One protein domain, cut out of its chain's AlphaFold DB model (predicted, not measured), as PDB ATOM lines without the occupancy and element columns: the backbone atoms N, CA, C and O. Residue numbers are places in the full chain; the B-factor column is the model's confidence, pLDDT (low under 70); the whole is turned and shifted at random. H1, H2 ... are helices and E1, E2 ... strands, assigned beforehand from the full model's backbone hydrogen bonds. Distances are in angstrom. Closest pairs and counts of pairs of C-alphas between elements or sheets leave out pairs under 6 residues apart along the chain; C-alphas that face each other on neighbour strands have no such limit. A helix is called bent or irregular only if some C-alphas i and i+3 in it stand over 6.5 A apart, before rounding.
ATOM      1  N   SER A  10     133.762  96.871 138.879       74.25
ATOM      2  CA  SER A  10     133.517  95.901 137.811       74.25
ATOM      3  C   SER A  10     132.428  96.342 136.827       74.25
ATOM      4  O   SER A  10     132.550  96.085 135.630       74.25
ATOM      5  N   LEU A  11     131.390  97.037 137.305       72.94
ATOM      6  CA  LEU A  11     130.315  97.545 136.456       72.94
ATOM      7  C   LEU A  11     130.776  98.764 135.645       72.94
ATOM      8  O   LEU A  11     130.501  98.819 134.450       72.94
ATOM      9  N   LEU A  12     131.533  99.689 136.256       77.19
ATOM     10  CA  LEU A  12     132.119 100.836 135.546       77.19
ATOM     11  C   LEU A  12     132.988 100.379 134.368       77.19
ATOM     12  O   LEU A  12     132.805 100.847 133.250       77.19
ATOM     13  N   LEU A  13     133.884  99.421 134.613       76.94
ATOM     14  CA  LEU A  13     134.760  98.869 133.579       76.94
ATOM     15  C   LEU A  13     133.973  98.225 132.435       76.94
ATOM     16  O   LEU A  13     134.315  98.411 131.271       76.94
ATOM     17  N   SER A  14     132.893  97.504 132.748       76.50
ATOM     18  CA  SER A  14     132.074  96.871 131.710       76.50
ATOM     19  C   SER A  14     131.380  97.876 130.785       76.50
ATOM     20  O   SER A  14     131.218  97.591 129.599       76.50
ATOM     21  N   GLU A  15     131.010  99.053 131.298       72.62
ATOM     22  CA  GLU A  15     130.403 100.125 130.499       72.62
ATOM     23  C   GLU A  15     131.446 100.861 129.648       72.62
ATOM     24  O   GLU A  15     131.210 101.084 128.458       72.62
ATOM     25  N   LEU A  16     132.623 101.158 130.222       74.81
ATOM     26  CA  LEU A  16     133.747 101.767 129.497       74.81
ATOM     27  C   LEU A  16     134.159 100.908 128.291       74.81
ATOM     28  O   LEU A  16     134.265 101.417 127.181       74.81
ATOM     29  N   GLN A  17     134.285  99.592 128.483       74.12
ATOM     30  CA  GLN A  17     134.684  98.654 127.427       74.12
ATOM     31  C   GLN A  17     133.580  98.368 126.395       74.12
ATOM     32  O   GLN A  17     133.862  97.899 125.290       74.12
ATOM     33  N   GLY A  18     132.311  98.559 126.768       64.94
ATOM     34  CA  GLY A  18     131.162  98.096 125.987       64.94
ATOM     35  C   GLY A  18     130.551  99.133 125.046       64.94
ATOM     36  O   GLY A  18     129.970  98.745 124.028       64.94
ATOM     37  N   SER A  19     130.662 100.421 125.383       63.25
ATOM     38  CA  SER A  19     129.749 101.436 124.835       63.25
ATOM     39  C   SER A  19     130.386 102.793 124.539       63.25
ATOM     40  O   SER A  19     129.727 103.629 123.924       63.25
ATOM     41  N   ILE A  20     131.629 103.032 124.964       71.75
ATOM     42  CA  ILE A  20     132.249 104.361 124.943       71.75
ATOM     43  C   ILE A  20     133.500 104.324 124.063       71.75
ATOM     44  O   ILE A  20     134.300 103.397 124.130       71.75
ATOM     45  N   SER A  21     133.655 105.325 123.195       77.00
ATOM     46  CA  SER A  21     134.886 105.492 122.413       77.00
ATOM     47  C   SER A  21     136.039 105.886 123.337       77.00
ATOM     48  O   SER A  21     135.866 106.762 124.174       77.00
ATOM     49  N   GLU A  22     137.222 105.304 123.139       78.38
ATOM     50  CA  GLU A  22     138.420 105.538 123.969       78.38
ATOM     51  C   GLU A  22     138.772 107.033 124.118       78.38
ATOM     52  O   GLU A  22     139.139 107.470 125.207       78.38
ATOM     53  N   ASP A  23     138.558 107.826 123.060       81.00
ATOM     54  CA  ASP A  23     138.843 109.272 123.004       81.00
ATOM     55  C   ASP A  23     137.783 110.179 123.669       81.00
ATOM     56  O   ASP A  23     137.908 111.405 123.652       81.00
ATOM     57  N   VAL A  24     136.698 109.618 124.209       81.00
ATOM     58  CA  VAL A  24     135.627 110.393 124.857       81.00
ATOM     59  C   VAL A  24     136.113 111.021 126.150       81.00
ATOM     60  O   VAL A  24     136.747 110.347 126.953       81.00
ATOM     61  N   ILE A  25     135.710 112.265 126.408       82.75
ATOM     62  CA  ILE A  25     136.009 112.961 127.660       82.75
ATOM     63  C   ILE A  25     135.010 112.570 128.758       82.75
ATOM     64  O   ILE A  25     133.790 112.648 128.567       82.75
ATOM     65  N   MET A  26     135.539 112.203 129.928       81.44
ATOM     66  CA  MET A  26     134.764 111.801 131.098       81.44
ATOM     67  C   MET A  26     134.586 112.972 132.064       81.44
ATOM     68  O   MET A  26     135.548 113.573 132.546       81.44
ATOM     69  N   ILE A  27     133.334 113.272 132.397       75.88
ATOM     70  CA  ILE A  27     132.983 114.351 133.318       75.88
ATOM     71  C   ILE A  27     132.005 113.865 134.386       75.88
ATOM     72  O   ILE A  27     131.183 112.981 134.152       75.88
ATOM     73  N   ALA A  28     132.062 114.468 135.568       75.75
ATOM     74  CA  ALA A  28     131.001 114.351 136.557       75.75
ATOM     75  C   ALA A  28     130.004 115.500 136.387       75.75
ATOM     76  O   ALA A  28     130.386 116.622 136.043       75.75
ATOM     77  N   SER A  29     128.732 115.243 136.684       70.69
ATOM     78  CA  SER A  29     127.740 116.310 136.826       70.69
ATOM     79  C   SER A  29     127.438 116.576 138.291       70.69
ATOM     80  O   SER A  29     127.364 115.657 139.107       70.69
ATOM     81  N   CYS A  30     127.245 117.840 138.653       69.00
ATOM     82  CA  CYS A  30     126.713 118.170 139.967       69.00
ATOM     83  C   CYS A  30     125.750 119.354 139.902       69.00
ATOM     84  O   CYS A  30     125.912 120.273 139.097       69.00
ATOM     85  N   ASN A  31     124.753 119.346 140.787       62.41
ATOM     86  CA  ASN A  31     123.911 120.516 141.005       62.41
ATOM     87  C   ASN A  31     124.720 121.534 141.807       62.41
ATOM     88  O   ASN A  31     124.889 121.382 143.019       62.41
ATOM     89  N   TYR A  32     125.222 122.568 141.140       60.38
ATOM     90  CA  TYR A  32     125.811 123.695 141.842       60.38
ATOM     91  C   TYR A  32     124.695 124.578 142.405       60.38
ATOM     92  O   TYR A  32     123.707 124.879 141.738       60.38
ATOM     93  N   GLY A  33     124.841 124.973 143.669       48.53
ATOM     94  CA  GLY A  33     123.869 125.756 144.430       48.53
ATOM     95  C   GLY A  33     123.768 127.228 144.021       48.53
ATOM     96  O   GLY A  33     123.622 128.074 144.900       48.53
ATOM     97  N   ASP A  34     123.805 127.556 142.727       51.38
ATOM     98  CA  ASP A  34     123.553 128.916 142.215       51.38
ATOM     99  C   ASP A  34     122.084 129.363 142.349       51.38
ATOM    100  O   ASP A  34     121.720 130.461 141.934       51.38
ATOM    101  N   HIS A  35     121.244 128.526 142.968       46.66
ATOM    102  CA  HIS A  35     119.794 128.677 143.093       46.66
ATOM    103  C   HIS A  35     119.024 128.607 141.762       46.66
ATOM    104  O   HIS A  35     117.799 128.734 141.775       46.66
ATOM    105  N   CYS A  36     119.711 128.354 140.645       51.53
ATOM    106  CA  CYS A  36     119.149 128.176 139.309       51.53
ATOM    107  C   CYS A  36     119.118 126.704 138.865       51.53
ATOM    108  O   CYS A  36     118.590 126.414 137.796       51.53
ATOM    109  N   SER A  37     119.604 125.776 139.700       59.34
ATOM    110  CA  SER A  37     119.626 124.328 139.425       59.34
ATOM    111  C   SER A  37     120.427 123.966 138.171       59.34
ATOM    112  O   SER A  37     120.156 122.944 137.539       59.34
ATOM    113  N   THR A  38     121.406 124.789 137.791       62.75
ATOM    114  CA  THR A  38     122.254 124.505 136.635       62.75
ATOM    115  C   THR A  38     123.185 123.336 136.954       62.75
ATOM    116  O   THR A  38     123.964 123.380 137.911       62.75
ATOM    117  N   GLN A  39     123.105 122.279 136.142       70.88
ATOM    118  CA  GLN A  39     124.030 121.153 136.225       70.88
ATOM    119  C   GLN A  39     125.395 121.575 135.689       70.88
ATOM    120  O   GLN A  39     125.551 121.903 134.510       70.88
ATOM    121  N   GLN A  40     126.388 121.583 136.572       72.00
ATOM    122  CA  GLN A  40     127.756 121.918 136.211       72.00
ATOM    123  C   GLN A  40     128.541 120.676 135.830       72.00
ATOM    124  O   GLN A  40     128.404 119.622 136.455       72.00
ATOM    125  N   VAL A  41     129.399 120.859 134.833       76.19
ATOM    126  CA  VAL A  41     130.414 119.898 134.420       76.19
ATOM    127  C   VAL A  41     131.597 120.015 135.371       76.19
ATOM    128  O   VAL A  41     132.159 121.105 135.508       76.19
ATOM    129  N   ILE A  42     131.999 118.912 135.998       79.06
ATOM    130  CA  ILE A  42     133.258 118.833 136.735       79.06
ATOM    131  C   ILE A  42     134.189 117.834 136.030       79.06
ATOM    132  O   ILE A  42     133.882 116.639 136.007       79.06
ATOM    133  N   PRO A  43     135.309 118.306 135.454       80.75
ATOM    134  CA  PRO A  43     136.350 117.466 134.862       80.75
ATOM    135  C   PRO A  43     136.834 116.388 135.830       80.75
ATOM    136  O   PRO A  43     137.192 116.709 136.963       80.75
ATOM    137  N   LEU A  44     136.868 115.130 135.387       82.81
ATOM    138  CA  LEU A  44     137.532 114.056 136.127       82.81
ATOM    139  C   LEU A  44     139.020 114.084 135.793       82.81
ATOM    140  O   LEU A  44     139.368 113.941 134.630       82.81
ATOM    141  N   THR A  45     139.893 114.255 136.781       85.62
ATOM    142  CA  THR A  45     141.348 114.372 136.556       85.62
ATOM    143  C   THR A  45     142.137 113.186 137.090       85.62
ATOM    144  O   THR A  45     143.321 113.039 136.791       85.62
ATOM    145  N   GLY A  46     141.501 112.315 137.872       84.50
ATOM    146  CA  GLY A  46     142.188 111.188 138.478       84.50
ATOM    147  C   GLY A  46     141.262 110.193 139.154       84.50
ATOM    148  O   GLY A  46     140.057 110.404 139.297       84.50
ATOM    149  N   VAL A  47     141.879 109.111 139.609       86.31
ATOM    150  CA  VAL A  47     141.252 108.083 140.432       86.31
ATOM    151  C   VAL A  47     142.147 107.840 141.635       86.31
ATOM    152  O   VAL A  47     143.365 107.747 141.495       86.31
ATOM    153  N   GLU A  48     141.557 107.712 142.815       86.25
ATOM    154  CA  GLU A  48     142.290 107.362 144.027       86.25
ATOM    155  C   GLU A  48     141.494 106.425 144.935       86.25
ATOM    156  O   GLU A  48     140.287 106.232 144.789       86.25
ATOM    157  N   ILE A  49     142.188 105.821 145.897       85.62
ATOM    158  CA  ILE A  49     141.552 105.062 146.971       85.62
ATOM    159  C   ILE A  49     141.357 106.010 148.146       85.62
ATOM    160  O   ILE A  49     142.321 106.604 148.623       85.62
ATOM    161  N   GLY A  50     140.139 106.072 148.669       86.00
ATOM    162  CA  GLY A  50     139.851 106.862 149.855       86.00
ATOM    163  C   GLY A  50     138.854 106.196 150.785       86.00
ATOM    164  O   GLY A  50     138.590 104.989 150.725       86.00
ATOM    165  N   TYR A  51     138.311 107.011 151.683       87.06
ATOM    166  CA  TYR A  51     137.377 106.567 152.705       87.06
ATOM    167  C   TYR A  51     136.202 107.531 152.816       87.06
ATOM    168  O   TYR A  51     136.366 108.745 152.689       87.06
ATOM    169  N   VAL A  52     135.019 106.989 153.099       85.19
ATOM    170  CA  VAL A  52     133.818 107.776 153.391       85.19
ATOM    171  C   VAL A  52     133.280 107.478 154.777       85.19
ATOM    172  O   VAL A  52     133.402 106.370 155.305       85.19
ATOM    173  N   ARG A  53     132.633 108.491 155.352       86.38
ATOM    174  CA  ARG A  53     131.936 108.404 156.637       86.38
ATOM    175  C   ARG A  53     130.561 109.038 156.542       86.38
ATOM    176  O   ARG A  53     130.399 110.063 155.878       86.38
ATOM    177  N   GLU A  54     129.592 108.486 157.273       83.88
ATOM    178  CA  GLU A  54     128.301 109.145 157.477       83.88
ATOM    179  C   GLU A  54     128.490 110.574 158.027       83.88
ATOM    180  O   GLU A  54     129.245 110.824 158.970       83.88
ATOM    181  N   SER A  55     127.781 111.533 157.440       76.88
ATOM    182  CA  SER A  55     127.819 112.940 157.822       76.88
ATOM    183  C   SER A  55     126.422 113.541 157.766       76.88
ATOM    184  O   SER A  55     125.742 113.483 156.747       76.88
ATOM    185  N   ALA A  56     126.019 114.197 158.854       73.19
ATOM    186  CA  ALA A  56     124.792 114.994 158.893       73.19
ATOM    187  C   ALA A  56     124.912 116.326 158.127       73.19
ATOM    188  O   ALA A  56     123.930 117.049 158.003       73.19
ATOM    189  N   TYR A  57     126.116 116.662 157.656       66.75
ATOM    190  CA  TYR A  57     126.425 117.892 156.923       66.75
ATOM    191  C   TYR A  57     126.598 117.647 155.419       66.75
ATOM    192  O   TYR A  57     127.153 118.492 154.722       66.75
ATOM    193  N   SER A  58     126.193 116.467 154.947       67.25
ATOM    194  CA  SER A  58     126.194 116.114 153.535       67.25
ATOM    195  C   SER A  58     124.788 115.744 153.078       67.25
ATOM    196  O   SER A  58     124.121 114.960 153.757       67.25
ATOM    197  N   ASN A  59     124.361 116.252 151.921       63.97
ATOM    198  CA  ASN A  59     123.089 115.889 151.293       63.97
ATOM    199  C   ASN A  59     123.013 114.396 150.957       63.97
ATOM    200  O   ASN A  59     121.968 113.777 151.167       63.97
ATOM    201  N   SER A  60     124.123 113.787 150.521       67.06
ATOM    202  CA  SER A  60     124.200 112.334 150.312       67.06
ATOM    203  C   SER A  60     124.150 111.548 151.627       67.06
ATOM    204  O   SER A  60     123.864 110.352 151.658       67.06
ATOM    205  N   GLY A  61     124.409 112.225 152.748       73.31
ATOM    206  CA  GLY A  61     124.608 111.616 154.053       73.31
ATOM    207  C   GLY A  61     126.024 111.093 154.270       73.31
ATOM    208  O   GLY A  61     126.261 110.512 155.326       73.31
ATOM    209  N   PHE A  62     126.956 111.310 153.331       78.69
ATOM    210  CA  PHE A  62     128.344 110.849 153.413       78.69
ATOM    211  C   PHE A  62     129.344 111.956 153.057       78.69
ATOM    212  O   PHE A  62     129.089 112.795 152.191       78.69
ATOM    213  N   LYS A  63     130.496 111.964 153.728       80.44
ATOM    214  CA  LYS A  63     131.638 112.838 153.417       80.44
ATOM    215  C   LYS A  63     132.865 112.008 153.056       80.44
ATOM    216  O   LYS A  63     133.031 110.922 153.613       80.44
ATOM    217  N   ILE A  64     133.722 112.553 152.200       82.12
ATOM    218  CA  ILE A  64     135.050 112.000 151.918       82.12
ATOM    219  C   ILE A  64     136.014 112.376 153.048       82.12
ATOM    220  O   ILE A  64     135.896 113.441 153.663       82.12
ATOM    221  N   ILE A  65     136.930 111.465 153.362       83.81
ATOM    222  CA  ILE A  65     138.021 111.668 154.311       83.81
ATOM    223  C   ILE A  65     139.289 111.980 153.514       83.81
ATOM    224  O   ILE A  65     139.880 111.084 152.924       83.81
ATOM    225  N   GLU A  66     139.689 113.251 153.498       70.69
ATOM    226  CA  GLU A  66     140.845 113.740 152.724       70.69
ATOM    227  C   GLU A  66     142.197 113.418 153.390       70.69
ATOM    228  O   GLU A  66     143.224 113.369 152.723       70.69
ATOM    229  N   ASN A  67     142.211 113.213 154.714       71.12
ATOM    230  CA  ASN A  67     143.430 112.994 155.494       71.12
ATOM    231  C   ASN A  67     143.387 111.645 156.215       71.12
ATOM    232  O   ASN A  67     142.480 111.399 157.013       71.12
ATOM    233  N   ASP A  68     144.425 110.827 156.041       73.56
ATOM    234  CA  ASP A  68     144.575 109.545 156.747       73.56
ATOM    235  C   ASP A  68     144.531 109.694 158.278       73.56
ATOM    236  O   ASP A  68     144.034 108.811 158.977       73.56
ATOM    237  N   ASP A  69     144.979 110.833 158.813       78.50
ATOM    238  CA  ASP A  69     144.929 111.135 160.250       78.50
ATOM    239  C   ASP A  69     143.492 111.310 160.785       78.50
ATOM    240  O   ASP A  69     143.249 111.194 161.989       78.50
ATOM    241  N   GLU A  70     142.522 111.585 159.908       78.38
ATOM    242  CA  GLU A  70     141.102 111.685 160.256       78.38
ATOM    243  C   GLU A  70     140.359 110.351 160.142       78.38
ATOM    244  O   GLU A  70     139.185 110.270 160.536       78.38
ATOM    245  N   ARG A  71     141.031 109.313 159.630       82.56
ATOM    246  CA  ARG A  71     140.456 107.991 159.410       82.56
ATOM    247  C   ARG A  71     140.086 107.324 160.730       82.56
ATOM    248  O   ARG A  71     140.869 107.249 161.678       82.56
ATOM    249  N   GLN A  72     138.880 106.783 160.772       84.06
ATOM    250  CA  GLN A  72     138.364 105.964 161.857       84.06
ATOM    251  C   GLN A  72     138.240 104.498 161.411       84.06
ATOM    252  O   GLN A  72     138.139 104.216 160.215       84.06
ATOM    253  N   PRO A  73     138.282 103.535 162.352       83.62
ATOM    254  CA  PRO A  73     138.218 102.109 162.019       83.62
ATOM    255  C   PRO A  73     136.938 101.673 161.295       83.62
ATOM    256  O   PRO A  73     136.938 100.622 160.661       83.62
ATOM    257  N   ASP A  74     135.856 102.436 161.434       83.62
ATOM    258  CA  ASP A  74     134.540 102.195 160.843       83.62
ATOM    259  C   ASP A  74     134.299 102.959 159.534       83.62
ATOM    260  O   ASP A  74     133.218 102.839 158.958       83.62
ATOM    261  N   ASP A  75     135.290 103.705 159.039       87.31
ATOM    262  CA  ASP A  75     135.187 104.355 157.735       87.31
ATOM    263  C   ASP A  75     135.170 103.318 156.603       87.31
ATOM    264  O   ASP A  75     135.947 102.356 156.585       87.31
ATOM    265  N   GLN A  76     134.295 103.536 155.624       85.75
ATOM    266  CA  GLN A  76     134.121 102.638 154.491       85.75
ATOM    267  C   GLN A  76     135.136 102.980 153.395       85.75
ATOM    268  O   GLN A  76     135.200 104.123 152.951       85.75
ATOM    269  N   LYS A  77     135.924 101.990 152.955       85.69
ATOM    270  CA  LYS A  77     136.846 102.125 151.813       85.69
ATOM    271  C   LYS A  77     136.040 102.308 150.525       85.69
ATOM    272  O   LYS A  77     135.074 101.577 150.310       85.69
ATOM    273  N   VAL A  78     136.454 103.255 149.691       84.81
ATOM    274  CA  VAL A  78     135.843 103.563 148.392       84.81
ATOM    275  C   VAL A  78     136.918 103.879 147.353       84.81
ATOM    276  O   VAL A  78     138.057 104.194 147.704       84.81
ATOM    277  N   ILE A  79     136.543 103.825 146.081       84.25
ATOM    278  CA  ILE A  79     137.309 104.420 144.984       84.25
ATOM    279  C   ILE A  79     136.715 105.793 144.704       84.25
ATOM    280  O   ILE A  79     135.504 105.916 144.537       84.25
ATOM    281  N   ILE A  80     137.553 106.820 144.681       83.06
ATOM    282  CA  ILE A  80     137.146 108.195 144.421       83.06
ATOM    283  C   ILE A  80     137.569 108.545 143.003       83.06
ATOM    284  O   ILE A  80     138.734 108.416 142.637       83.06
ATOM    285  N   LEU A  81     136.605 108.992 142.208       82.25
ATOM    286  CA  LEU A  81     136.855 109.638 140.929       82.25
ATOM    287  C   LEU A  81     137.008 111.129 141.210       82.25
ATOM    288  O   LEU A  81     136.031 111.778 141.588       82.25
ATOM    289  N   ASN A  82     138.244 111.624 141.113       79.62
ATOM    290  CA  ASN A  82     138.665 112.949 141.557       79.62
ATOM    291  C   ASN A  82     138.213 114.012 140.558       79.62
ATOM    292  O   ASN A  82     138.747 114.055 139.445       79.62
ATOM    293  N   PRO A  83     137.256 114.879 140.929       73.25
ATOM    294  CA  PRO A  83     136.793 115.916 140.041       73.25
ATOM    295  C   PRO A  83     137.426 117.263 140.443       73.25
ATOM    296  O   PRO A  83     137.358 117.681 141.602       73.25
ATOM    297  N   GLU A  84     138.042 117.971 139.498       72.94
ATOM    298  CA  GLU A  84     138.703 119.254 139.767       72.94
ATOM    299  C   GLU A  84     137.894 120.438 139.244       72.94
ATOM    300  O   GLU A  84     137.620 120.583 138.057       72.94
ATOM    301  N   THR A  85     137.534 121.346 140.148       65.62
ATOM    302  CA  THR A  85     136.630 122.462 139.841       65.62
ATOM    303  C   THR A  85     137.294 123.689 139.241       65.62
ATOM    304  O   THR A  85     136.587 124.569 138.761       65.62
ATOM    305  N   ASN A  86     138.624 123.752 139.270       68.00
ATOM    306  CA  ASN A  86     139.419 124.850 138.713       68.00
ATOM    307  C   ASN A  86     140.232 124.408 137.488       68.00
ATOM    308  O   ASN A  86     141.252 125.023 137.174       68.00
ATOM    309  N   THR A  87     139.791 123.337 136.839       69.44
ATOM    310  CA  THR A  87     140.503 122.681 135.743       69.44
ATOM    311  C   THR A  87     139.677 122.802 134.468       69.44
ATOM    312  O   THR A  87     138.444 122.869 134.528       69.44
ATOM    313  N   ASN A  88     140.344 122.932 133.317       77.75
ATOM    314  CA  ASN A  88     139.652 123.019 132.035       77.75
ATOM    315  C   ASN A  88     139.043 121.647 131.703       77.75
ATOM    316  O   ASN A  88     139.608 120.612 132.046       77.75
ATOM    317  N   VAL A  89     137.902 121.628 131.016       75.81
ATOM    318  CA  VAL A  89     137.308 120.383 130.516       75.81
ATOM    319  C   VAL A  89     138.251 119.632 129.573       75.81
ATOM    320  O   VAL A  89     138.234 118.409 129.563       75.81
ATOM    321  N   ASP A  90     139.127 120.343 128.860       80.25
ATOM    322  CA  ASP A  90     140.147 119.738 127.992       80.25
ATOM    323  C   ASP A  90     141.232 118.965 128.766       80.25
ATOM    324  O   ASP A  90     141.944 118.152 128.180       80.25
ATOM    325  N   ASP A  91     141.374 119.222 130.069       83.06
ATOM    326  CA  ASP A  91     142.318 118.521 130.947       83.06
ATOM    327  C   ASP A  91     141.665 117.305 131.640       83.06
ATOM    328  O   ASP A  91     142.310 116.622 132.439       83.06
ATOM    329  N   ALA A  92     140.380 117.041 131.374       85.12
ATOM    330  CA  ALA A  92     139.696 115.861 131.881       85.12
ATOM    331  C   ALA A  92     140.264 114.576 131.261       85.12
ATOM    332  O   ALA A  92     140.721 114.546 130.117       85.12
ATOM    333  N   LEU A  93     140.173 113.484 132.017       87.19
ATOM    334  CA  LEU A  93     140.520 112.157 131.544       87.19
ATOM    335  C   LEU A  93     139.588 111.743 130.408       87.19
ATOM    336  O   LEU A  93     138.361 111.867 130.486       87.19
ATOM    337  N   THR A  94     140.190 111.166 129.380       88.50
ATOM    338  CA  THR A  94     139.463 110.357 128.408       88.50
ATOM    339  C   THR A  94     139.002 109.034 129.029       88.50
ATOM    340  O   THR A  94     139.511 108.614 130.073       88.50
ATOM    341  N   ALA A  95     138.063 108.343 128.381       83.81
ATOM    342  CA  ALA A  95     137.614 107.013 128.787       83.81
ATOM    343  C   ALA A  95     138.793 106.032 128.891       83.81
ATOM    344  O   ALA A  95     138.892 105.299 129.875       83.81
ATOM    345  N   GLN A  96     139.732 106.093 127.938       86.69
ATOM    346  CA  GLN A  96     140.952 105.291 127.969       86.69
ATOM    347  C   GLN A  96     141.828 105.614 129.186       86.69
ATOM    348  O   GLN A  96     142.246 104.715 129.910       86.69
ATOM    349  N   GLN A  97     142.106 106.893 129.447       90.25
ATOM    350  CA  GLN A  97     142.963 107.274 130.576       90.25
ATOM    351  C   GLN A  97     142.324 106.929 131.926       90.25
ATOM    352  O   GLN A  97     143.026 106.582 132.877       90.25
ATOM    353  N   LEU A  98     140.994 107.012 132.016       87.00
ATOM    354  CA  LEU A  98     140.251 106.568 133.187       87.00
ATOM    355  C   LEU A  98     140.399 105.054 133.398       87.00
ATOM    356  O   LEU A  98     140.642 104.624 134.526       87.00
ATOM    357  N   GLU A  99     140.288 104.258 132.332       86.69
ATOM    358  CA  GLU A  99     140.527 102.813 132.383       86.69
ATOM    359  C   GLU A  99     141.959 102.500 132.843       86.69
ATOM    360  O   GLU A  99     142.133 101.740 133.793       86.69
ATOM    361  N   GLU A 100     142.969 103.159 132.270       88.81
ATOM    362  CA  GLU A 100     144.377 102.999 132.662       88.81
ATOM    363  C   GLU A 100     144.589 103.300 134.159       88.81
ATOM    364  O   GLU A 100     145.201 102.507 134.880       88.81
ATOM    365  N   CYS A 101     144.014 104.396 134.667       88.25
ATOM    366  CA  CYS A 101     144.085 104.750 136.088       88.25
ATOM    367  C   CYS A 101     143.438 103.683 136.989       88.25
ATOM    368  O   CYS A 101     143.945 103.369 138.071       88.25
ATOM    369  N   ILE A 102     142.314 103.108 136.556       86.75
ATOM    370  CA  ILE A 102     141.629 102.038 137.283       86.75
ATOM    371  C   ILE A 102     142.472 100.756 137.292       86.75
ATOM    372  O   ILE A 102     142.599 100.110 138.338       86.75
ATOM    373  N   GLU A 103     143.068 100.384 136.159       86.81
ATOM    374  CA  GLU A 103     143.931  99.207 136.056       86.81
ATOM    375  C   GLU A 103     145.157  99.311 136.971       86.81
ATOM    376  O   GLU A 103     145.495  98.346 137.663       86.81
ATOM    377  N   GLU A 104     145.787 100.486 137.049       87.88
ATOM    378  CA  GLU A 104     146.923 100.732 137.943       87.88
ATOM    379  C   GLU A 104     146.566 100.527 139.421       87.88
ATOM    380  O   GLU A 104     147.360  99.979 140.193       87.88
ATOM    381  N   ILE A 105     145.360 100.929 139.822       84.19
ATOM    382  CA  ILE A 105     144.846 100.728 141.179       84.19
ATOM    383  C   ILE A 105     144.552  99.240 141.432       84.19
ATOM    384  O   ILE A 105     144.929  98.698 142.476       84.19
ATOM    385  N   LEU A 106     143.951  98.544 140.465       83.88
ATOM    386  CA  LEU A 106     143.661  97.109 140.557       83.88
ATOM    387  C   LEU A 106     144.922  96.238 140.606       83.88
ATOM    388  O   LEU A 106     144.921  95.192 141.258       83.88
ATOM    389  N   MET A 107     146.009  96.663 139.960       84.62
ATOM    390  CA  MET A 107     147.309  95.993 140.063       84.62
ATOM    391  C   MET A 107     147.885  96.031 141.483       84.62
ATOM    392  O   MET A 107     148.661  95.146 141.851       84.62
ATOM    393  N   GLN A 108     147.526  97.041 142.278       81.44
ATOM    394  CA  GLN A 108     147.990  97.186 143.658       81.44
ATOM    395  C   GLN A 108     147.142  96.366 144.634       81.44
ATOM    396  O   GLN A 108     147.679  95.837 145.610       81.44
ATOM    397  N   ASP A 109     145.839  96.239 144.373       80.38
ATOM    398  CA  ASP A 109     144.897  95.512 145.224       80.38
ATOM    399  C   ASP A 109     143.693  94.997 144.411       80.38
ATOM    400  O   ASP A 109     142.756  95.728 144.098       80.38
ATOM    401  N   THR A 110     143.688  93.702 144.090       74.75
ATOM    402  CA  THR A 110     142.610  93.079 143.303       74.75
ATOM    403  C   THR A 110     141.292  92.941 144.067       74.75
ATOM    404  O   THR A 110     140.260  92.680 143.451       74.75
ATOM    405  N   GLU A 111     141.289  93.099 145.399       79.19
ATOM    406  CA  GLU A 111     140.051  93.082 146.198       79.19
ATOM    407  C   GLU A 111     139.197  94.342 145.958       79.19
ATOM    408  O   GLU A 111     138.042  94.414 146.382       79.19
ATOM    409  N   LEU A 112     139.732  95.318 145.216       80.00
ATOM    410  CA  LEU A 112     139.060  96.565 144.869       80.00
ATOM    411  C   LEU A 112     137.931  96.427 143.840       80.00
ATOM    412  O   LEU A 112     137.131  97.349 143.708       80.00
ATOM    413  N   LEU A 113     137.805  95.286 143.153       77.31
ATOM    414  CA  LEU A 113     136.743  95.064 142.155       77.31
ATOM    415  C   LEU A 113     135.325  95.217 142.726       77.31
ATOM    416  O   LEU A 113     134.423  95.674 142.023       77.31
ATOM    417  N   GLU A 114     135.145  94.863 143.999       78.00
ATOM    418  CA  GLU A 114     133.874  94.987 144.724       78.00
ATOM    419  C   GLU A 114     133.799  96.268 145.565       78.00
ATOM    420  O   GLU A 114     132.872  96.445 146.356       78.00
ATOM    421  N   THR A 115     134.792  97.157 145.443       81.06
ATOM    422  CA  THR A 115     134.813  98.408 146.199       81.06
ATOM    423  C   THR A 115     133.837  99.413 145.576       81.06
ATOM    424  O   THR A 115     133.862  99.613 144.357       81.06
ATOM    425  N   PRO A 116     132.992 100.062 146.397       79.06
ATOM    426  CA  PRO A 116     132.090 101.118 145.951       79.06
ATOM    427  C   PRO A 116     132.861 102.302 145.353       79.06
ATOM    428  O   PRO A 116     133.867 102.736 145.922       79.06
ATOM    429  N   ILE A 117     132.379 102.848 144.237       77.19
ATOM    430  CA  ILE A 117     132.900 104.081 143.635       77.19
ATOM    431  C   ILE A 117     132.101 105.294 144.123       77.19
ATOM    432  O   ILE A 117     130.881 105.248 144.242       77.19
ATOM    433  N   THR A 118     132.764 106.418 144.355       76.56
ATOM    434  CA  THR A 118     132.118 107.705 144.613       76.56
ATOM    435  C   THR A 118     132.762 108.820 143.802       76.56
ATOM    436  O   THR A 118     133.933 108.744 143.431       76.56
ATOM    437  N   PHE A 119     132.000 109.885 143.576       74.50
ATOM    438  CA  PHE A 119     132.517 111.161 143.101       74.50
ATOM    439  C   PHE A 119     132.615 112.130 144.268       74.50
ATOM    440  O   PHE A 119     131.641 112.345 144.998       74.50
ATOM    441  N   GLY A 120     133.788 112.735 144.433       66.25
ATOM    442  CA  GLY A 120     134.002 113.752 145.450       66.25
ATOM    443  C   GLY A 120     133.559 115.119 144.976       66.25
ATOM    444  O   GLY A 120     134.347 115.828 144.379       66.25
ATOM    445  N   SER A 121     132.337 115.553 145.273       67.00
ATOM    446  CA  SER A 121     131.969 116.940 144.980       67.00
ATOM    447  C   SER A 121     132.561 117.876 146.037       67.00
ATOM    448  O   SER A 121     132.180 117.774 147.210       67.00
ATOM    449  N   PRO A 122     133.429 118.839 145.670       60.91
ATOM    450  CA  PRO A 122     133.906 119.851 146.615       60.91
ATOM    451  C   PRO A 122     132.806 120.856 146.995       60.91
ATOM    452  O   PRO A 122     133.014 121.717 147.852       60.91
ATOM    453  N   TYR A 123     131.623 120.756 146.383       60.81
ATOM    454  CA  TYR A 123     130.490 121.653 146.589       60.81
ATOM    455  C   TYR A 123     129.517 121.151 147.650       60.81
ATOM    456  O   TYR A 123     128.300 121.197 147.474       60.81
ATOM    457  N   GLY A 124     130.047 120.675 148.775       54.25
ATOM    458  CA  GLY A 124     129.198 120.317 149.895       54.25
ATOM    459  C   GLY A 124     128.416 121.490 150.486       54.25
ATOM    460  O   GLY A 124     128.817 122.646 150.378       54.25
ATOM    461  N   ASP A 125     127.338 121.181 151.218       49.78
ATOM    462  CA  ASP A 125     126.475 122.141 151.940       49.78
ATOM    463  C   ASP A 125     127.228 123.012 152.959       49.78
ATOM    464  O   ASP A 125     126.670 123.942 153.551       49.78
ATOM    465  N   ARG A 126     128.503 122.705 153.212       51.91
ATOM    466  CA  ARG A 126     129.380 123.447 154.104       51.91
ATOM    467  C   ARG A 126     130.768 123.580 153.487       51.91
ATOM    468  O   ARG A 126     131.329 122.607 152.993       51.91
ATOM    469  N   ALA A 127     131.341 124.779 153.585       50.56
ATOM    470  CA  ALA A 127     132.699 125.057 153.127       50.56
ATOM    471  C   ALA A 127     133.711 124.063 153.729       50.56
ATOM    472  O   ALA A 127     133.711 123.842 154.944       50.56
ATOM    473  N   GLY A 128     134.567 123.492 152.877       50.28
ATOM    474  CA  GLY A 128     135.603 122.534 153.276       50.28
ATOM    475  C   GLY A 128     135.087 121.124 153.572       50.28
ATOM    476  O   GLY A 128     135.711 120.405 154.340       50.28
ATOM    477  N   THR A 129     133.918 120.734 153.050       51.81
ATOM    478  CA  THR A 129     133.450 119.341 153.086       51.81
ATOM    479  C   THR A 129     133.286 118.830 151.662       51.81
ATOM    480  O   THR A 129     132.394 119.294 150.953       51.81
ATOM    481  N   ILE A 130     134.102 117.849 151.271       58.59
ATOM    482  CA  ILE A 130     133.872 117.091 150.042       58.59
ATOM    483  C   ILE A 130     132.740 116.091 150.303       58.59
ATOM    484  O   ILE A 130     132.830 115.227 151.186       58.59
ATOM    485  N   GLN A 131     131.642 116.241 149.568       63.94
ATOM    486  CA  GLN A 131     130.526 115.303 149.614       63.94
ATOM    487  C   GLN A 131     130.837 114.100 148.739       63.94
ATOM    488  O   GLN A 131     131.227 114.247 147.585       63.94
ATOM    489  N   ALA A 132     130.625 112.912 149.296       54.47
ATOM    490  CA  ALA A 132     130.611 111.688 148.515       54.47
ATOM    491  C   ALA A 132     129.244 111.598 147.840       54.47
ATOM    492  O   ALA A 132     128.250 111.320 148.516       54.47
ATOM    493  N   ASN A 133     129.173 111.885 146.547       61.62
ATOM    494  CA  ASN A 133     127.963 111.632 145.779       61.62
ATOM    495  C   ASN A 133     127.922 110.150 145.408       61.62
ATOM    496  O   ASN A 133     128.956 109.545 145.096       61.62
ATOM    497  N   ASN A 134     126.732 109.556 145.505       52.00
ATOM    498  CA  ASN A 134     126.515 108.205 145.007       52.00
ATOM    499  C   ASN A 134     126.844 108.204 143.515       52.00
ATOM    500  O   ASN A 134     126.256 108.989 142.785       52.00
ATOM    501  N   ALA A 135     127.758 107.334 143.091       49.75
ATOM    502  CA  ALA A 135     127.919 107.008 141.684       49.75
ATOM    503  C   ALA A 135     126.830 105.990 141.317       49.75
ATOM    504  O   ALA A 135     126.975 104.803 141.628       49.75
ATOM    505  N   ASP A 136     125.728 106.425 140.711       48.69
ATOM    506  CA  ASP A 136     124.655 105.528 140.265       48.69
ATOM    507  C   ASP A 136     124.741 105.346 138.730       48.69
ATOM    508  O   ASP A 136     124.441 106.253 137.959       48.69
ATOM    509  N   VAL A 137     125.049 104.133 138.235       40.66
ATOM    510  CA  VAL A 137     125.046 103.772 136.780       40.66
ATOM    511  C   VAL A 137     123.631 103.627 136.220       40.66
ATOM    512  O   VAL A 137     123.377 102.943 135.240       40.66
ATOM    513  N   TYR A 138     122.666 104.323 136.806       33.69
ATOM    514  CA  TYR A 138     121.454 104.636 136.059       33.69
ATOM    515  C   TYR A 138     121.685 105.774 135.050       33.69
ATOM    516  O   TYR A 138     120.794 106.023 134.243       33.69
ATOM    517  N   GLY A 139     122.846 106.445 135.080       45.72
ATOM    518  CA  GLY A 139     123.067 107.692 134.347       45.72
ATOM    519  C   GLY A 139     124.420 107.873 133.657       45.72
ATOM    520  O   GLY A 139     124.740 109.019 133.362       45.72
ATOM    521  N   MET A 140     125.201 106.816 133.372       55.50
ATOM    522  CA  MET A 140     126.246 106.970 132.349       55.50
ATOM    523  C   MET A 140     125.553 107.242 131.017       55.50
ATOM    524  O   MET A 140     124.804 106.407 130.512       55.50
ATOM    525  N   GLY A 141     125.741 108.448 130.502       57.56
ATOM    526  CA  GLY A 141     125.028 108.920 129.330       57.56
ATOM    527  C   GLY A 141     125.846 109.933 128.556       57.56
ATOM    528  O   GLY A 141     126.649 110.681 129.119       57.56
ATOM    529  N   GLU A 142     125.611 109.954 127.251       67.44
ATOM    530  CA  GLU A 142     126.070 111.034 126.392       67.44
ATOM    531  C   GLU A 142     125.349 112.317 126.796       67.44
ATOM    532  O   GLU A 142     124.125 112.346 126.955       67.44
ATOM    533  N   CYS A 143     126.114 113.385 126.968       68.19
ATOM    534  CA  CYS A 143     125.577 114.693 127.292       68.19
ATOM    535  C   CYS A 143     126.086 115.726 126.293       68.19
ATOM    536  O   CYS A 143     127.175 115.604 125.729       68.19
ATOM    537  N   ARG A 144     125.288 116.774 126.101       70.62
ATOM    538  CA  ARG A 144     125.736 117.986 125.424       70.62
ATOM    539  C   ARG A 144     126.105 119.010 126.475       70.62
ATOM    540  O   ARG A 144     125.342 119.254 127.412       70.62
ATOM    541  N   VAL A 145     127.273 119.602 126.296       73.69
ATOM    542  CA  VAL A 145     127.787 120.657 127.159       73.69
ATOM    543  C   VAL A 145     127.913 121.945 126.361       73.69
ATOM    544  O   VAL A 145     128.132 121.924 125.152       73.69
ATOM    545  N   GLN A 146     127.769 123.067 127.048       73.62
ATOM    546  CA  GLN A 146     127.887 124.401 126.473       73.62
ATOM    547  C   GLN A 146     128.745 125.276 127.387       73.62
ATOM    548  O   GLN A 146     128.718 125.112 128.612       73.62
ATOM    549  N   GLU A 147     129.431 126.257 126.795       77.06
ATOM    550  CA  GLU A 147     130.092 127.322 127.545       77.06
ATOM    551  C   GLU A 147     129.108 128.056 128.469       77.06
ATOM    552  O   GLU A 147     128.027 128.503 128.076       77.06
ATOM    553  N   SER A 148     129.504 128.218 129.726       71.69
ATOM    554  CA  SER A 148     128.718 128.883 130.752       71.69
ATOM    555  C   SER A 148     129.605 129.740 131.639       71.69
ATOM    556  O   SER A 148     130.462 129.242 132.368       71.69
ATOM    557  N   ALA A 149     129.318 131.042 131.665       69.19
ATOM    558  CA  ALA A 149     129.932 131.985 132.602       69.19
ATOM    559  C   ALA A 149     129.537 131.728 134.070       69.19
ATOM    560  O   ALA A 149     130.088 132.352 134.977       69.19
ATOM    561  N   TYR A 150     128.566 130.843 134.301       66.38
ATOM    562  CA  TYR A 150     128.077 130.466 135.625       66.38
ATOM    563  C   TYR A 150     128.668 129.138 136.113       66.38
ATOM    564  O   TYR A 150     128.360 128.724 137.228       66.38
ATOM    565  N   SER A 151     129.514 128.482 135.309       66.81
ATOM    566  CA  SER A 151     130.218 127.258 135.687       66.81
ATOM    567  C   SER A 151     131.671 127.532 136.058       66.81
ATOM    568  O   SER A 151     132.362 128.279 135.366       66.81
ATOM    569  N   SER A 152     132.160 126.885 137.117       65.69
ATOM    570  CA  SER A 152     133.570 126.985 137.522       65.69
ATOM    571  C   SER A 152     134.527 126.372 136.492       65.69
ATOM    572  O   SER A 152     135.639 126.866 136.335       65.69
ATOM    573  N   SER A 153     134.082 125.349 135.752       67.38
ATOM    574  CA  SER A 153     134.839 124.747 134.640       67.38
ATOM    575  C   SER A 153     134.687 125.515 133.324       67.38
ATOM    576  O   SER A 153     135.291 125.156 132.320       67.38
ATOM    577  N   GLY A 154     133.838 126.547 133.300       72.69
ATOM    578  CA  GLY A 154     133.432 127.224 132.073       72.69
ATOM    579  C   GLY A 154     132.391 126.462 131.252       72.69
ATOM    580  O   GLY A 154     131.950 127.009 130.250       72.69
ATOM    581  N   MET A 155     131.950 125.263 131.669       75.88
ATOM    582  CA  MET A 155     130.993 124.424 130.926       75.88
ATOM    583  C   MET A 155     129.813 123.943 131.789       75.88
ATOM    584  O   MET A 155     129.977 123.620 132.968       75.88
ATOM    585  N   ALA A 156     128.614 123.855 131.213       75.00
ATOM    586  CA  ALA A 156     127.406 123.331 131.863       75.00
ATOM    587  C   ALA A 156     126.692 122.296 130.980       75.00
ATOM    588  O   ALA A 156     126.819 122.342 129.757       75.00
ATOM    589  N   ILE A 157     125.940 121.377 131.597       74.69
ATOM    590  CA  ILE A 157     125.123 120.391 130.873       74.69
ATOM    591  C   ILE A 157     123.839 121.057 130.383       74.69
ATOM    592  O   ILE A 157     123.153 121.745 131.142       74.69
ATOM    593  N   ILE A 158     123.498 120.816 129.118       70.00
ATOM    594  CA  ILE A 158     122.234 121.253 128.529       70.00
ATOM    595  C   ILE A 158     121.174 120.192 128.830       70.00
ATOM    596  O   ILE A 158     121.162 119.116 128.233       70.00
ATOM    597  N   CYS A 159     120.262 120.491 129.752       58.25
ATOM    598  CA  CYS A 159     119.031 119.723 129.910       58.25
ATOM    599  C   CYS A 159     117.994 120.321 128.950       58.25
ATOM    600  O   CYS A 159     117.564 121.453 129.155       58.25
ATOM    601  N   GLU A 160     117.641 119.619 127.871       52.91
ATOM    602  CA  GLU A 160     116.685 120.118 126.871       52.91
ATOM    603  C   GLU A 160     115.323 120.464 127.501       52.91
ATOM    604  O   GLU A 160     114.560 119.564 127.822       52.91
ATOM    605  N   GLU A 161     115.027 121.759 127.645       44.59
ATOM    606  CA  GLU A 161     113.712 122.413 127.512       44.59
ATOM    607  C   GLU A 161     113.969 123.924 127.343       44.59
ATOM    608  O   GLU A 161     113.799 124.700 128.273       44.59
ATOM    609  N   ASN A 175     132.548 114.604 121.922       62.22
ATOM    610  CA  ASN A 175     131.543 113.852 122.662       62.22
ATOM    611  C   ASN A 175     131.942 113.783 124.141       62.22
ATOM    612  O   ASN A 175     133.059 113.377 124.468       62.22
ATOM    613  N   TYR A 176     131.013 114.149 125.026       68.50
ATOM    614  CA  TYR A 176     131.205 114.128 126.476       68.50
ATOM    615  C   TYR A 176     130.289 113.091 127.111       68.50
ATOM    616  O   TYR A 176     129.100 113.014 126.782       68.50
ATOM    617  N   TYR A 177     130.825 112.332 128.064       68.19
ATOM    618  CA  TYR A 177     130.042 111.386 128.853       68.19
ATOM    619  C   TYR A 177     129.984 111.836 130.302       68.19
ATOM    620  O   TYR A 177     131.003 112.118 130.935       68.19
ATOM    621  N   THR A 178     128.761 111.895 130.817       68.31
ATOM    622  CA  THR A 178     128.506 112.230 132.214       68.31
ATOM    623  C   THR A 178     128.447 110.969 133.052       68.31
ATOM    624  O   THR A 178     127.803 109.994 132.667       68.31
ATOM    625  N   ILE A 179     129.056 111.029 134.233       64.31
ATOM    626  CA  ILE A 179     128.784 110.102 135.325       64.31
ATOM    627  C   ILE A 179     128.033 110.858 136.434       64.31
ATOM    628  O   ILE A 179     128.427 111.967 136.816       64.31
TER     629      ILE A 179
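Overview. This is residues 10 to 161 and 175 to 179 of the 180 residues of an uncharacterized protein of Chloroflexi bacterium (UniProt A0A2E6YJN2). Look for two small lobes of strands side by side, joined by one long, sharply bent strand, E2: one lobe holds its first part with E1, E7, E8, E9 and E10, the other its last part with E3, E4, E5 and E6. H2 packs on E2 and E1, and H1 and the short H3 lie on that same side of the body. The printed part has 157 residues with three named helices and ten named strands, in the order H1 E1 E2 E3 E4 H2 H3 E5 E6 E7 E8 E9 E10. Eight strands make a mixed, branched, strongly twisted sheet; E8 and E9 make an antiparallel pair. The class is mixed, and the whole is compact, with a radius of gyration of the C-alphas of 15.4 A and spans of 46 by 36 by 25 A.

Arrangement. Begin at E2, residues 39 to 54, which bends by 118 degrees at residue 48. On one side of it find E1, residues 25 to 31, and E3, residues 62 to 65; on the other side, E4, residues 76 to 83, antiparallel, with N 48 and O 80 2.9 A apart. E1, E2 and E3 form a meander, each strand the antiparallel neighbour of the one before, with N 28 and O 42 at 2.9 A and N 53 and O 63 at 3.0 A. E4, H2 (residues 95 to 108), H3 (residues 110 to 114) and E5 (residues 117 to 121) form a strand-helix-strand unit, two parallel neighbour strands with helices between, its crossover right-handed; N 118 and O 79 are 2.8 A apart. E5 and E6, residues 131 to 134, form a hairpin, with N 121 and O 131 at 2.9 A. Beside E1 runs parallel E10, residues 176 to 179, with N 179 and O 27 at 2.9 A; antiparallel to E10 is E7, residues 141 to 143, with N 178 and O 141 at 3.0 A. E7 runs on into E8, residues 145 to 147, which forms a hairpin with E9, residues 155 to 157, N 156 and O 146 being 2.9 A apart. H2 is on the branched sheet at a height of 9.4 A, its closest C-alphas to E2 being Cys 101 and Val 47, 6.2 A. H1, residues 10 to 19, only just touches H2, with 3 pairs of C-alphas within 8 A, made by residues 95 to 99 of H2 alone, closest Leu 16 and Ala 95, 6.6 A. H3 only grazes the sheet with residues 112 to 114. O i to N i+4 pairs are all within hydrogen-bond range in H1, 9 of 10 in H2 and 0 of 1 in H3, where 0 of 2 O i to N i+3 pairs are.

Along the chain. Find C-alpha 39 at (124.030, 121.153, 136.225); from there E2 runs 24.8 A to C-alpha 54. H2 spans 20.6 A, E4 19.8 A, E1 19.5 A and H1 14.6 A. H1 begins at (133.517, 95.901, 137.811), and E10 ends at (128.784, 110.102, 135.325).

Size, cuts and confidence. The two farthest C-alphas, of Pro 73 and Glu 161, are 46.9 A apart. Residues 162 to 174 are not printed, and C-alphas 161 and 175 are 20.4 A apart across the cut. The link E4 to H2 is long. The mean pLDDT of the printed part is 72.6, with 55 residues under 70, among them residues 120 to 143.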